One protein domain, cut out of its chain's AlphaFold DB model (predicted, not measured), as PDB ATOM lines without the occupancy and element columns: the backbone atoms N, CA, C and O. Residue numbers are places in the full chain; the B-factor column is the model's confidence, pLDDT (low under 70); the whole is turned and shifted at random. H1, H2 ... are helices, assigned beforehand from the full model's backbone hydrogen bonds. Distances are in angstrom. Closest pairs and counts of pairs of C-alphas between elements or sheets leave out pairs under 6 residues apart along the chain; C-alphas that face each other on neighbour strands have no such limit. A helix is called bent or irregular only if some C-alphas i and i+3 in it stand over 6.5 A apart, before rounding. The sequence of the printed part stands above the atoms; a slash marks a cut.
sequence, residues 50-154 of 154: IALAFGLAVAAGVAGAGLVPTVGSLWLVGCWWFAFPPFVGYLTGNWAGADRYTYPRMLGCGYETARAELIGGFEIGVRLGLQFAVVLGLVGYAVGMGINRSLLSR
ATOM      1  N   ILE A  50      43.686 -26.690 -38.536       88.38
ATOM      2  CA  ILE A  50      42.650 -25.643 -38.563       88.38
ATOM      3  C   ILE A  50      42.826 -24.714 -37.361       88.38
ATOM      4  O   ILE A  50      42.841 -23.494 -37.523       88.38
ATOM      5  N   ALA A  51      43.008 -25.282 -36.165       92.19
ATOM      6  CA  ALA A  51      43.255 -24.507 -34.952       92.19
ATOM      7  C   ALA A  51      44.541 -23.669 -35.065       92.19
ATOM      8  O   ALA A  51      44.548 -22.492 -34.709       92.19
ATOM      9  N   LEU A  52      45.606 -24.246 -35.627       93.12
ATOM     10  CA  LEU A  52      46.881 -23.572 -35.861       93.12
ATOM     11  C   LEU A  52      46.746 -22.418 -36.862       93.12
ATOM     12  O   LEU A  52      47.201 -21.309 -36.586       93.12
ATOM     13  N   ALA A  53      46.087 -22.649 -37.999       94.31
ATOM     14  CA  ALA A  53      45.816 -21.622 -39.000       94.31
ATOM     15  C   ALA A  53      44.968 -20.476 -38.420       94.31
ATOM     16  O   ALA A  53      45.262 -19.301 -38.647       94.31
ATOM     17  N   PHE A  54      43.956 -20.803 -37.613       95.94
ATOM     18  CA  PHE A  54      43.145 -19.802 -36.928       95.94
ATOM     19  C   PHE A  54      43.982 -18.999 -35.924       95.94
ATOM     20  O   PHE A  54      43.935 -17.770 -35.929       95.94
ATOM     21  N   GLY A  55      44.813 -19.671 -35.123       96.69
ATOM     22  CA  GLY A  55      45.737 -19.031 -34.188       96.69
ATOM     23  C   GLY A  55      46.725 -18.087 -34.878       96.69
ATOM     24  O   GLY A  55      46.939 -16.975 -34.399       96.69
ATOM     25  N   LEU A  56      47.265 -18.476 -36.039       96.62
ATOM     26  CA  LEU A  56      48.119 -17.616 -36.864       96.62
ATOM     27  C   LEU A  56      47.377 -16.366 -37.350       96.62
ATOM     28  O   LEU A  56      47.937 -15.273 -37.288       96.62
ATOM     29  N   ALA A  57      46.122 -16.497 -37.789       97.31
ATOM     30  CA  ALA A  57      45.315 -15.350 -38.206       97.31
ATOM     31  C   ALA A  57      45.009 -14.395 -37.047       97.31
ATOM     32  O   ALA A  57      45.125 -13.179 -37.206       97.31
ATOM     33  N   VAL A  58      44.674 -14.932 -35.870       97.75
ATOM     34  CA  VAL A  58      44.472 -14.128 -34.656       97.75
ATOM     35  C   VAL A  58      45.761 -13.411 -34.267       97.75
ATOM     36  O   VAL A  58      45.745 -12.196 -34.081       97.75
ATOM     37  N   ALA A  59      46.891 -14.117 -34.208       96.75
ATOM     38  CA  ALA A  59      48.188 -13.525 -33.887       96.75
ATOM     39  C   ALA A  59      48.582 -12.428 -34.890       96.75
ATOM     40  O   ALA A  59      49.059 -11.365 -34.494       96.75
ATOM     41  N   ALA A  60      48.323 -12.647 -36.181       95.94
ATOM     42  CA  ALA A  60      48.530 -11.656 -37.229       95.94
ATOM     43  C   ALA A  60      47.650 -10.409 -37.038       95.94
ATOM     44  O   ALA A  60      48.131  -9.290 -37.225       95.94
ATOM     45  N   GLY A  61      46.389 -10.588 -36.631       94.06
ATOM     46  CA  GLY A  61      45.470  -9.501 -36.289       94.06
ATOM     47  C   GLY A  61      45.922  -8.700 -35.072       94.06
ATOM     48  O   GLY A  61      45.924  -7.470 -35.118       94.06
ATOM     49  N   VAL A  62      46.364  -9.386 -34.012       95.19
ATOM     50  CA  VAL A  62      46.898  -8.742 -32.802       95.19
ATOM     51  C   VAL A  62      48.147  -7.927 -33.132       95.19
ATOM     52  O   VAL A  62      48.264  -6.777 -32.723       95.19
ATOM     53  N   ALA A  63      49.064  -8.507 -33.907       93.75
ATOM     54  CA  ALA A  63      50.336  -7.886 -34.250       93.75
ATOM     55  C   ALA A  63      50.242  -6.840 -35.377       93.75
ATOM     56  O   ALA A  63      51.250  -6.215 -35.692       93.75
ATOM     57  N   GLY A  64      49.082  -6.664 -36.023       92.69
ATOM     58  CA  GLY A  64      48.920  -5.712 -37.129       92.69
ATOM     59  C   GLY A  64      49.642  -6.127 -38.419       92.69
ATOM     60  O   GLY A  64      50.112  -5.280 -39.176       92.69
ATOM     61  N   ALA A  65      49.746  -7.430 -38.693       93.88
ATOM     62  CA  ALA A  65      50.471  -7.952 -39.853       93.88
ATOM     63  C   ALA A  65      49.791  -7.676 -41.201       93.88
ATOM     64  O   ALA A  65      50.463  -7.767 -42.224       93.88
ATOM     65  N   GLY A  66      48.512  -7.287 -41.211       95.38
ATOM     66  CA  GLY A  66      47.738  -6.999 -42.417       95.38
ATOM     67  C   GLY A  66      46.884  -8.178 -42.875       95.38
ATOM     68  O   GLY A  66      47.299  -9.336 -42.810       95.38
ATOM     69  N   LEU A  67      45.689  -7.894 -43.388       94.75
ATOM     70  CA  LEU A  67      44.761  -8.919 -43.857       94.75
ATOM     71  C   LEU A  67      45.291  -9.682 -45.081       94.75
ATOM     72  O   LEU A  67      45.251 -10.908 -45.099       94.75
ATOM     73  N   VAL A  68      45.816  -8.981 -46.092       95.94
ATOM     74  CA  VAL A  68      46.340  -9.601 -47.324       95.94
ATOM     75  C   VAL A  68      47.475 -10.585 -47.037       95.94
ATOM     76  O   VAL A  68      47.375 -11.728 -47.479       95.94
ATOM     77  N   PRO A  69      48.537 -10.219 -46.292       95.81
ATOM     78  CA  PRO A  69      49.579 -11.185 -45.957       95.81
ATOM     79  C   PRO A  69      49.077 -12.305 -45.040       95.81
ATOM     80  O   PRO A  69      49.599 -13.412 -45.134       95.81
ATOM     81  N   THR A  70      48.052 -12.071 -44.213       97.12
ATOM     82  CA  THR A  70      47.416 -13.136 -43.419       97.12
ATOM     83  C   THR A  70      46.734 -14.164 -44.311       97.12
ATOM     84  O   THR A  70      47.073 -15.344 -44.248       97.12
ATOM     85  N   VAL A  71      45.839 -13.720 -45.194       96.81
ATOM     86  CA  VAL A  71      45.147 -14.592 -46.153       96.81
ATOM     87  C   VAL A  71      46.154 -15.290 -47.066       96.81
ATOM     88  O   VAL A  71      46.075 -16.498 -47.243       96.81
ATOM     89  N   GLY A  72      47.146 -14.567 -47.591       96.31
ATOM     90  CA  GLY A  72      48.193 -15.154 -48.427       96.31
ATOM     91  C   GLY A  72      48.994 -16.236 -47.698       96.31
ATOM     92  O   GLY A  72      49.252 -17.295 -48.262       96.31
ATOM     93  N   SER A  73      49.333 -16.018 -46.425       96.69
ATOM     94  CA  SER A  73      50.060 -17.010 -45.625       96.69
ATOM     95  C   SER A  73      49.202 -18.243 -45.335       96.69
ATOM     96  O   SER A  73      49.674 -19.366 -45.490       96.69
ATOM     97  N   LEU A  74      47.926 -18.066 -44.982       96.19
ATOM     98  CA  LEU A  74      47.013 -19.197 -44.797       96.19
ATOM     99  C   LEU A  74      46.728 -19.945 -46.101       96.19
ATOM    100  O   LEU A  74      46.529 -21.157 -46.079       96.19
ATOM    101  N   TRP A  75      46.743 -19.250 -47.237       95.19
ATOM    102  CA  TRP A  75      46.601 -19.882 -48.541       95.19
ATOM    103  C   TRP A  75      47.780 -20.807 -48.841       95.19
ATOM    104  O   TRP A  75      47.556 -21.917 -49.313       95.19
ATOM    105  N   LEU A  76      49.010 -20.413 -48.487       94.00
ATOM    106  CA  LEU A  76      50.176 -21.300 -48.573       94.00
ATOM    107  C   LEU A  76      50.019 -22.538 -47.685       94.00
ATOM    108  O   LEU A  76      50.363 -23.632 -48.122       94.00
ATOM    109  N   VAL A  77      49.463 -22.384 -46.476       92.50
ATOM    110  CA  VAL A  77      49.148 -23.524 -45.598       92.50
ATOM    111  C   VAL A  77      48.140 -24.459 -46.262       92.50
ATOM    112  O   VAL A  77      48.386 -25.657 -46.335       92.50
ATOM    113  N   GLY A  78      47.048 -23.921 -46.809       88.94
ATOM    114  CA  GLY A  78      46.055 -24.705 -47.545       88.94
ATOM    115  C   GLY A  78      46.646 -25.401 -48.774       88.94
ATOM    116  O   GLY A  78      46.456 -26.597 -48.955       88.94
ATOM    117  N   CYS A  79      47.421 -24.689 -49.594       88.56
ATOM    118  CA  CYS A  79      48.090 -25.261 -50.763       88.56
ATOM    119  C   CYS A  79      49.052 -26.386 -50.380       88.56
ATOM    120  O   CYS A  79      49.027 -27.441 -51.007       88.56
ATOM    121  N   TRP A  80      49.863 -26.193 -49.338       89.88
ATOM    122  CA  TRP A  80      50.725 -27.250 -48.816       89.88
ATOM    123  C   TRP A  80      49.907 -28.480 -48.423       89.88
ATOM    124  O   TRP A  80      50.247 -29.593 -48.811       89.88
ATOM    125  N   TRP A  81      48.780 -28.264 -47.747       84.50
ATOM    126  CA  TRP A  81      47.900 -29.322 -47.276       84.50
ATOM    127  C   TRP A  81      47.419 -30.261 -48.391       84.50
ATOM    128  O   TRP A  81      47.424 -31.482 -48.229       84.50
ATOM    129  N   PHE A  82      47.023 -29.697 -49.531       80.69
ATOM    130  CA  PHE A  82      46.459 -30.463 -50.643       80.69
ATOM    131  C   PHE A  82      47.495 -30.904 -51.681       80.69
ATOM    132  O   PHE A  82      47.277 -31.914 -52.342       80.69
ATOM    133  N   ALA A  83      48.611 -30.186 -51.837       84.94
ATOM    134  CA  ALA A  83      49.585 -30.450 -52.898       84.94
ATOM    135  C   ALA A  83      50.840 -31.195 -52.421       84.94
ATOM    136  O   ALA A  83      51.399 -31.993 -53.175       84.94
ATOM    137  N   PHE A  84      51.298 -30.965 -51.186       86.56
ATOM    138  CA  PHE A  84      52.572 -31.523 -50.725       86.56
ATOM    139  C   PHE A  84      52.527 -33.042 -50.501       86.56
ATOM    140  O   PHE A  84      53.414 -33.724 -51.017       86.56
ATOM    141  N   PRO A  85      51.511 -33.624 -49.829       80.69
ATOM    142  CA  PRO A  85      51.442 -35.077 -49.694       80.69
ATOM    143  C   PRO A  85      51.386 -35.791 -51.063       80.69
ATOM    144  O   PRO A  85      52.237 -36.648 -51.301       80.69
ATOM    145  N   PRO A  86      50.520 -35.410 -52.027       79.25
ATOM    146  CA  PRO A  86      50.561 -35.994 -53.372       79.25
ATOM    147  C   PRO A  86      51.908 -35.842 -54.085       79.25
ATOM    148  O   PRO A  86      52.327 -36.743 -54.807       79.25
ATOM    149  N   PHE A  87      52.617 -34.729 -53.871       84.81
ATOM    150  CA  PHE A  87      53.942 -34.508 -54.454       84.81
ATOM    151  C   PHE A  87      54.971 -35.512 -53.925       84.81
ATOM    152  O   PHE A  87      55.716 -36.105 -54.703       84.81
ATOM    153  N   VAL A  88      54.977 -35.763 -52.615       82.69
ATOM    154  CA  VAL A  88      55.847 -36.782 -52.011       82.69
ATOM    155  C   VAL A  88      55.466 -38.184 -52.490       82.69
ATOM    156  O   VAL A  88      56.349 -38.968 -52.843       82.69
ATOM    157  N   GLY A  89      54.170 -38.498 -52.582       78.62
ATOM    158  CA  GLY A  89      53.689 -39.765 -53.147       78.62
ATOM    159  C   GLY A  89      54.125 -39.967 -54.604       78.62
ATOM    160  O   GLY A  89      54.559 -41.058 -54.976       78.62
ATOM    161  N   TYR A  90      54.099 -38.901 -55.411       82.31
ATOM    162  CA  TYR A  90      54.589 -38.904 -56.792       82.31
ATOM    163  C   TYR A  90      56.095 -39.180 -56.880       82.31
ATOM    164  O   TYR A  90      56.510 -40.018 -57.677       82.31
ATOM    165  N   LEU A  91      56.909 -38.528 -56.044       84.94
ATOM    166  CA  LEU A  91      58.365 -38.718 -56.044       84.94
ATOM    167  C   LEU A  91      58.796 -40.093 -55.527       84.94
ATOM    168  O   LEU A  91      59.773 -40.657 -56.010       84.94
ATOM    169  N   THR A  92      58.095 -40.620 -54.526       80.00
ATOM    170  CA  THR A  92      58.468 -41.877 -53.858       80.00
ATOM    171  C   THR A  92      57.855 -43.111 -54.515       80.00
ATOM    172  O   THR A  92      58.220 -44.230 -54.167       80.00
ATOM    173  N   GLY A  93      56.886 -42.934 -55.419       73.94
ATOM    174  CA  GLY A  93      56.083 -44.027 -55.975       73.94
ATOM    175  C   GLY A  93      55.141 -44.680 -54.956       73.94
ATOM    176  O   GLY A  93      54.338 -45.537 -55.326       73.94
ATOM    177  N   ASN A  94      55.184 -44.261 -53.688       71.06
ATOM    178  CA  ASN A  94      54.337 -44.766 -52.617       71.06
ATOM    179  C   ASN A  94      53.057 -43.933 -52.512       71.06
ATOM    180  O   ASN A  94      52.835 -43.211 -51.542       71.06
ATOM    181  N   TRP A  95      52.235 -44.015 -53.556       66.50
ATOM    182  CA  TRP A  95      50.939 -43.351 -53.595       66.50
ATOM    183  C   TRP A  95      49.825 -44.334 -53.206       66.50
ATOM    184  O   TRP A  95      48.999 -44.013 -52.362       66.50
ATOM    185  N   ALA A  96      49.787 -45.556 -53.738       57.09
ATOM    186  CA  ALA A  96      48.614 -46.435 -53.636       57.09
ATOM    187  C   ALA A  96      48.224 -46.900 -52.210       57.09
ATOM    188  O   ALA A  96      47.045 -47.155 -51.983       57.09
ATOM    189  N   GLY A  97      49.156 -46.991 -51.254       53.41
ATOM    190  CA  GLY A  97      48.954 -47.782 -50.027       53.41
ATOM    191  C   GLY A  97      49.168 -47.084 -48.683       53.41
ATOM    192  O   GLY A  97      49.382 -47.785 -47.699       53.41
ATOM    193  N   ALA A  98      49.165 -45.751 -48.599       54.91
ATOM    194  CA  ALA A  98      49.481 -45.074 -47.340       54.91
ATOM    195  C   ALA A  98      48.339 -44.186 -46.829       54.91
ATOM    196  O   ALA A  98      47.974 -43.191 -47.456       54.91
ATOM    197  N   ASP A  99      47.861 -44.509 -45.622       57.78
ATOM    198  CA  ASP A  99      46.822 -43.785 -44.871       57.78
ATOM    199  C   ASP A  99      47.130 -42.283 -44.697       57.78
ATOM    200  O   ASP A  99      46.238 -41.450 -44.524       57.78
ATOM    201  N   ARG A 100      48.407 -41.910 -44.827       63.84
ATOM    202  CA  ARG A 100      48.913 -40.530 -44.751       63.84
ATOM    203  C   ARG A 100      48.584 -39.683 -45.990       63.84
ATOM    204  O   ARG A 100      48.758 -38.468 -45.955       63.84
ATOM    205  N   TYR A 101      48.098 -40.303 -47.070       60.50
ATOM    206  CA  TYR A 101      47.688 -39.649 -48.324       60.50
ATOM    207  C   TYR A 101      46.164 -39.705 -48.559       60.50
ATOM    208  O   TYR A 101      45.681 -39.371 -49.637       60.50
ATOM    209  N   THR A 102      45.380 -40.130 -47.565       57.56
ATOM    210  CA  THR A 102      43.969 -40.536 -47.744       57.56
ATOM    211  C   THR A 102      43.011 -39.396 -48.102       57.56
ATOM    212  O   THR A 102      41.982 -39.622 -48.736       57.56
ATOM    213  N   TYR A 103      43.304 -38.151 -47.722       55.50
ATOM    214  CA  TYR A 103      42.271 -37.111 -47.721       55.50
ATOM    215  C   TYR A 103      42.001 -36.397 -49.061       55.50
ATOM    216  O   TYR A 103      40.826 -36.149 -49.339       55.50
ATOM    217  N   PRO A 104      42.984 -36.125 -49.952       54.09
ATOM    218  CA  PRO A 104      42.657 -35.762 -51.334       54.09
ATOM    219  C   PRO A 104      41.726 -36.810 -51.964       54.09
ATOM    220  O   PRO A 104      40.736 -36.467 -52.608       54.09
ATOM    221  N   ARG A 105      41.964 -38.099 -51.689       57.72
ATOM    222  CA  ARG A 105      41.178 -39.215 -52.238       57.72
ATOM    223  C   ARG A 105      39.753 -39.288 -51.701       57.72
ATOM    224  O   ARG A 105      38.845 -39.562 -52.479       57.72
ATOM    225  N   MET A 106      39.539 -38.986 -50.418       53.78
ATOM    226  CA  MET A 106      38.197 -38.916 -49.815       53.78
ATOM    227  C   MET A 106      37.319 -37.812 -50.418       53.78
ATOM    228  O   MET A 106      36.100 -37.956 -50.453       53.78
ATOM    229  N   LEU A 107      37.919 -36.740 -50.947       58.69
ATOM    230  CA  LEU A 107      37.215 -35.685 -51.690       58.69
ATOM    231  C   LEU A 107      36.980 -36.038 -53.173       58.69
ATOM    232  O   LEU A 107      36.621 -35.167 -53.962       58.69
ATOM    233  N   GLY A 108      37.187 -37.300 -53.562       53.69
ATOM    234  CA  GLY A 108      37.012 -37.777 -54.934       53.69
ATOM    235  C   GLY A 108      38.271 -37.705 -55.802       53.69
ATOM    236  O   GLY A 108      38.198 -38.041 -56.978       53.69
ATOM    237  N   CYS A 109      39.438 -37.340 -55.251       53.22
ATOM    238  CA  CYS A 109      40.710 -37.304 -55.997       53.22
ATOM    239  C   CYS A 109      41.424 -38.658 -56.055       53.22
ATOM    240  O   CYS A 109      42.647 -38.706 -56.177       53.22
ATOM    241  N   GLY A 110      40.690 -39.764 -55.916       55.97
ATOM    242  CA  GLY A 110      41.212 -41.116 -56.108       55.97
ATOM    243  C   GLY A 110      41.510 -41.370 -57.582       55.97
ATOM    244  O   GLY A 110      40.816 -42.145 -58.227       55.97
ATOM    245  N   TYR A 111      42.488 -40.662 -58.139       61.91
ATOM    246  CA  TYR A 111      42.886 -40.841 -59.524       61.91
ATOM    247  C   TYR A 111      43.782 -42.073 -59.654       61.91
ATOM    248  O   TYR A 111      44.619 -42.338 -58.798       61.91
ATOM    249  N   GLU A 112      43.655 -42.793 -60.766       69.75
ATOM    250  CA  GLU A 112      44.371 -44.047 -61.050       69.75
ATOM    251  C   GLU A 112      45.905 -43.906 -61.157       69.75
ATOM    252  O   GLU A 112      46.604 -44.895 -61.363       69.75
ATOM    253  N   THR A 113      46.457 -42.689 -61.048       74.56
ATOM    254  CA  THR A 113      47.901 -42.430 -61.143       74.56
ATOM    255  C   THR A 113      48.357 -41.324 -60.187       74.56
ATOM    256  O   THR A 113      47.659 -40.328 -59.985       74.56
ATOM    257  N   ALA A 114      49.599 -41.423 -59.699       76.81
ATOM    258  CA  ALA A 114      50.221 -40.411 -58.836       76.81
ATOM    259  C   ALA A 114      50.285 -39.007 -59.472       76.81
ATOM    260  O   ALA A 114      50.173 -37.993 -58.788       76.81
ATOM    261  N   ARG A 115      50.448 -38.931 -60.802       80.44
ATOM    262  CA  ARG A 115      50.452 -37.655 -61.536       80.44
ATOM    263  C   ARG A 115      49.093 -36.964 -61.462       80.44
ATOM    264  O   ARG A 115      49.035 -35.750 -61.287       80.44
ATOM    265  N   ALA A 116      48.014 -37.717 -61.644       77.88
ATOM    266  CA  ALA A 116      46.666 -37.167 -61.610       77.88
ATOM    267  C   ALA A 116      46.278 -36.728 -60.189       77.88
ATOM    268  O   ALA A 116      45.694 -35.662 -60.026       77.88
ATOM    269  N   GLU A 117      46.709 -37.468 -59.166       78.06
ATOM    270  CA  GLU A 117      46.552 -37.070 -57.765       78.06
ATOM    271  C   GLU A 117      47.292 -35.770 -57.427       78.06
ATOM    272  O   GLU A 117      46.733 -34.905 -56.755       78.06
ATOM    273  N   LEU A 118      48.505 -35.577 -57.954       82.44
ATOM    274  CA  LEU A 118      49.237 -34.321 -57.799       82.44
ATOM    275  C   LEU A 118      48.515 -33.141 -58.463       82.44
ATOM    276  O   LEU A 118      48.374 -32.082 -57.853       82.44
ATOM    277  N   ILE A 119      48.035 -33.318 -59.698       83.94
ATOM    278  CA  ILE A 119      47.302 -32.271 -60.427       83.94
ATOM    279  C   ILE A 119      46.002 -31.915 -59.699       83.94
ATOM    280  O   ILE A 119      45.748 -30.734 -59.463       83.94
ATOM    281  N   GLY A 120      45.222 -32.916 -59.281       79.69
ATOM    282  CA  GLY A 120      43.999 -32.699 -58.509       79.69
ATOM    283  C   GLY A 120      44.270 -32.035 -57.157       79.69
ATOM    284  O   GLY A 120      43.558 -31.108 -56.771       79.69
ATOM    285  N   GLY A 121      45.348 -32.429 -56.473       81.12
ATOM    286  CA  GLY A 121      45.805 -31.794 -55.237       81.12
ATOM    287  C   GLY A 121      46.127 -30.308 -55.414       81.12
ATOM    288  O   GLY A 121      45.737 -29.491 -54.582       81.12
ATOM    289  N   PHE A 122      46.762 -29.920 -56.524       84.44
ATOM    290  CA  PHE A 122      46.978 -28.507 -56.846       84.44
ATOM    291  C   PHE A 122      45.681 -27.768 -57.180       84.44
ATOM    292  O   PHE A 122      45.458 -26.680 -56.655       84.44
ATOM    293  N   GLU A 123      44.814 -28.333 -58.018       85.06
ATOM    294  CA  GLU A 123      43.560 -27.685 -58.422       85.06
ATOM    295  C   GLU A 123      42.647 -27.418 -57.215       85.06
ATOM    296  O   GLU A 123      42.166 -26.297 -57.001       85.06
ATOM    297  N   ILE A 124      42.482 -28.429 -56.361       81.12
ATOM    298  CA  ILE A 124      41.728 -28.315 -55.116       81.12
ATOM    299  C   ILE A 124      42.455 -27.426 -54.113       81.12
ATOM    300  O   ILE A 124      41.820 -26.578 -53.489       81.12
ATOM    301  N   GLY A 125      43.774 -27.564 -53.974       81.81
ATOM    302  CA  GLY A 125      44.577 -26.757 -53.060       81.81
ATOM    303  C   GLY A 125      44.497 -25.267 -53.359       81.81
ATOM    304  O   GLY A 125      44.319 -24.461 -52.448       81.81
ATOM    305  N   VAL A 126      44.530 -24.894 -54.638       86.31
ATOM    306  CA  VAL A 126      44.342 -23.507 -55.066       86.31
ATOM    307  C   VAL A 126      42.934 -23.032 -54.713       86.31
ATOM    308  O   VAL A 126      42.795 -21.972 -54.105       86.31
ATOM    309  N   ARG A 127      41.892 -23.802 -55.053       88.19
ATOM    310  CA  ARG A 127      40.493 -23.377 -54.883       88.19
ATOM    311  C   ARG A 127      40.017 -23.434 -53.430       88.19
ATOM    312  O   ARG A 127      39.624 -22.407 -52.876       88.19
ATOM    313  N   LEU A 128      40.031 -24.616 -52.815       84.69
ATOM    314  CA  LEU A 128      39.576 -24.821 -51.437       84.69
ATOM    315  C   LEU A 128      40.542 -24.200 -50.432       84.69
ATOM    316  O   LEU A 128      40.091 -23.604 -49.458       84.69
ATOM    317  N   GLY A 129      41.854 -24.265 -50.685       87.69
ATOM    318  CA  GLY A 129      42.837 -23.599 -49.832       87.69
ATOM    319  C   GLY A 129      42.645 -22.083 -49.811       87.69
ATOM    320  O   GLY A 129      42.791 -21.472 -48.754       87.69
ATOM    321  N   LEU A 130      42.253 -21.461 -50.933       91.19
ATOM    322  CA  LEU A 130      41.953 -20.024 -50.964       91.19
ATOM    323  C   LEU A 130      40.661 -19.700 -50.218       91.19
ATOM    324  O   LEU A 130      40.646 -18.769 -49.417       91.19
ATOM    325  N   GLN A 131      39.594 -20.469 -50.437       92.44
ATOM    326  CA  GLN A 131      38.329 -20.291 -49.714       92.44
ATOM    327  C   GLN A 131      38.531 -20.413 -48.198       92.44
ATOM    328  O   GLN A 131      38.102 -19.540 -47.443       92.44
ATOM    329  N   PHE A 132      39.254 -21.450 -47.770       90.56
ATOM    330  CA  PHE A 132      39.669 -21.653 -46.387       90.56
ATOM    331  C   PHE A 132      40.444 -20.447 -45.848       90.56
ATOM    332  O   PHE A 132      40.081 -19.890 -44.813       90.56
ATOM    333  N   ALA A 133      41.476 -20.007 -46.567       94.75
ATOM    334  CA  ALA A 133      42.330 -18.904 -46.150       94.75
ATOM    335  C   ALA A 133      41.579 -17.576 -46.036       94.75
ATOM    336  O   ALA A 133      41.835 -16.805 -45.114       94.75
ATOM    337  N   VAL A 134      40.643 -17.309 -46.948       96.38
ATOM    338  CA  VAL A 134      39.810 -16.104 -46.918       96.38
ATOM    339  C   VAL A 134      38.887 -16.133 -45.705       96.38
ATOM    340  O   VAL A 134      38.898 -15.183 -44.927       96.38
ATOM    341  N   VAL A 135      38.123 -17.212 -45.507       96.25
ATOM    342  CA  VAL A 135      37.164 -17.309 -44.395       96.25
ATOM    343  C   VAL A 135      37.890 -17.256 -43.055       96.25
ATOM    344  O   VAL A 135      37.594 -16.407 -42.213       96.25
ATOM    345  N   LEU A 136      38.880 -18.128 -42.866       95.56
ATOM    346  CA  LEU A 136      39.592 -18.240 -41.599       95.56
ATOM    347  C   LEU A 136      40.470 -17.013 -41.335       95.56
ATOM    348  O   LEU A 136      40.534 -16.529 -40.206       95.56
ATOM    349  N   GLY A 137      41.104 -16.479 -42.382       96.06
ATOM    350  CA  GLY A 137      41.930 -15.282 -42.314       96.06
ATOM    351  C   GLY A 137      41.120 -14.046 -41.952       96.06
ATOM    352  O   GLY A 137      41.532 -13.313 -41.062       96.06
ATOM    353  N   LEU A 138      39.950 -13.835 -42.564       96.62
ATOM    354  CA  LEU A 138      39.064 -12.717 -42.222       96.62
ATOM    355  C   LEU A 138      38.604 -12.790 -40.766       96.62
ATOM    356  O   LEU A 138      38.762 -11.817 -40.028       96.62
ATOM    357  N   VAL A 139      38.061 -13.938 -40.350       97.31
ATOM    358  CA  VAL A 139      37.519 -14.109 -38.996       97.31
ATOM    359  C   VAL A 139      38.632 -13.996 -37.957       97.31
ATOM    360  O   VAL A 139      38.526 -13.195 -37.031       97.31
ATOM    361  N   GLY A 140      39.724 -14.745 -38.123       96.50
ATOM    362  CA  GLY A 140      40.837 -14.735 -37.177       96.50
ATOM    363  C   GLY A 140      41.505 -13.365 -37.084       96.50
ATOM    364  O   GLY A 140      41.712 -12.853 -35.984       96.50
ATOM    365  N   TYR A 141      41.764 -12.714 -38.220       96.31
ATOM    366  CA  TYR A 141      42.370 -11.384 -38.236       96.31
ATOM    367  C   TYR A 141      41.473 -10.337 -37.562       96.31
ATOM    368  O   TYR A 141      41.959  -9.533 -36.765       96.31
ATOM    369  N   ALA A 142      40.160 -10.367 -37.819       95.50
ATOM    370  CA  ALA A 142      39.204  -9.474 -37.170       95.50
ATOM    371  C   ALA A 142      39.158  -9.680 -35.648       95.50
ATOM    372  O   ALA A 142      39.191  -8.701 -34.899       95.50
ATOM    373  N   VAL A 143      39.153 -10.935 -35.187       96.88
ATOM    374  CA  VAL A 143      39.239 -11.276 -33.758       96.88
ATOM    375  C   VAL A 143      40.525 -10.718 -33.148       96.88
ATOM    376  O   VAL A 143      40.472 -10.037 -32.125       96.88
ATOM    377  N   GLY A 144      41.671 -10.929 -33.799       94.88
ATOM    378  CA  GLY A 144      42.957 -10.418 -33.327       94.88
ATOM    379  C   GLY A 144      43.002  -8.892 -33.224       94.88
ATOM    380  O   GLY A 144      43.460  -8.349 -32.217       94.88
ATOM    381  N   MET A 145      42.453  -8.186 -34.216       94.12
ATOM    382  CA  MET A 145      42.319  -6.728 -34.155       94.12
ATOM    383  C   MET A 145      41.427  -6.277 -32.992       94.12
ATOM    384  O   MET A 145      41.753  -5.302 -32.313       94.12
ATOM    385  N   GLY A 146      40.314  -6.975 -32.749       92.81
ATOM    386  CA  GLY A 146      39.417  -6.696 -31.627       92.81
ATOM    387  C   GLY A 146      40.105  -6.854 -30.269       92.81
ATOM    388  O   GLY A 146      39.953  -5.993 -29.404       92.81
ATOM    389  N   ILE A 147      40.918  -7.905 -30.111       93.31
ATOM    390  CA  ILE A 147      41.738  -8.137 -28.912       93.31
ATOM    391  C   ILE A 147      42.757  -7.008 -28.726       93.31
ATOM    392  O   ILE A 147      42.848  -6.433 -27.647       93.31
ATOM    393  N   ASN A 148      43.501  -6.644 -29.771       90.50
ATOM    394  CA  ASN A 148      44.488  -5.567 -29.665       90.50
ATOM    395  C   ASN A 148      43.832  -4.233 -29.270       90.50
ATOM    396  O   ASN A 148      44.326  -3.505 -28.411       90.50
ATOM    397  N   ARG A 149      42.665  -3.937 -29.849       88.69
ATOM    398  CA  ARG A 149      41.918  -2.719 -29.533       88.69
ATOM    399  C   ARG A 149      41.444  -2.681 -28.079       88.69
ATOM    400  O   ARG A 149      41.499  -1.616 -27.475       88.69
ATOM    401  N   SER A 150      40.994  -3.807 -27.522       88.12
ATOM    402  CA  SER A 150      40.539  -3.863 -26.128       88.12
ATOM    403  C   SER A 150      41.691  -3.742 -25.126       88.12
ATOM    404  O   SER A 150      41.514  -3.138 -24.067       88.12
ATOM    405  N   LEU A 151      42.882  -4.239 -25.481       86.44
ATOM    406  CA  LEU A 151      44.102  -4.072 -24.687       86.44
ATOM    407  C   LEU A 151      44.582  -2.615 -24.649       86.44
ATOM    408  O   LEU A 151      45.035  -2.167 -23.606       86.44
ATOM    409  N   LEU A 152      44.451  -1.876 -25.755       80.69
ATOM    410  CA  LEU A 152      44.862  -0.467 -25.849       80.69
ATOM    411  C   LEU A 152      43.867   0.519 -25.216       80.69
ATOM    412  O   LEU A 152      44.204   1.681 -25.012       80.69
ATOM    413  N   SER A 153      42.630   0.088 -24.952       74.38
ATOM    414  CA  SER A 153      41.593   0.908 -24.308       74.38
ATOM    415  C   SER A 153      41.591   0.847 -22.774       74.38
ATOM    416  O   SER A 153      40.716   1.448 -22.154       74.38
ATOM    417  N   ARG A 154      42.517   0.091 -22.177       58.47
ATOM    418  CA  ARG A 154      42.742   0.006 -20.729       58.47
ATOM    419  C   ARG A 154      43.974   0.812 -20.350       58.47
ATOM    420  O   ARG A 154      43.941   1.386 -19.243       58.47
TER     421      ARG A 154
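AT A GLANCE: This is residues 50 to 154 of the 154 residues of an uncharacterized protein of Halorubrum californiensis DSM 19288 (UniProt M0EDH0). A long rod of helices: H4 runs most of its length, the bent helix H2 folds along it the opposite way, H1 packs on both toward the last residues, and short H3 crosses near the other end. H1, H2a and H4 form an up-and-down bundle, each running against the one before. The 105 printed residues have four named helices, H1 to H4 in order, and no named strand: all helix. The whole is loose, radius of gyration of the C-alphas 16.9 A, spanning 59 by 20 by 20 A.

IN THESE COORDINATES: H1, residues 50 to 63, begins at C-alpha 50 (42.650, -25.643, -38.563) and is 19.8 A long. H2, residues 67 to 92, was assigned as one helix by its hydrogen bonds but is bent: C-alphas 82 and 85 are 6.9 A apart. Its arms are H2a, 67 to 82, 22.7 A, and H2b, 85 to 92, 10.6 A, at a steep tilt of 46 degrees. H3, residues 99 to 109, 14.3 A, is irregular: C-alphas 100 and 103 are 8.0 A apart. H4, residues 114 to 152, 52.1 A, has a kink of 30 degrees near residue 125 and ends at C-alpha 152 (44.862, -0.467, -25.849).

HOW THE PARTS SIT: H1 and H2a form a hairpin at 19 degrees, closest C-alphas Ala 57 and Thr 70, 6.0 A. H2a touches H4 at 34 degrees, only just shallow, closest C-alphas Gly 78 and Gly 129, 4.1 A. H4 touches H1 with residues 136 to 148 alone, closest C-alphas Gly 144 and Gly 61, 4.0 A. H3 touches H4 residues 117 to 121 alone, about perpendicular at 82 degrees, closest C-alphas Cys 109 and Glu 117, 6.1 A. H1 and H3 are apart. Every O i to N i+4 pair is within hydrogen-bond range in H1, H2a, H2b and H4; in H3 2 of 7 are, beside 5 of 8 O i to N i+3 pairs.

THE WHOLE: The C-alphas farthest apart, of Glu 112 and Arg 154, are 59.7 A apart. The printed part has no cut and no long link. Residues 95 to 112 and 154 have pLDDT under 70.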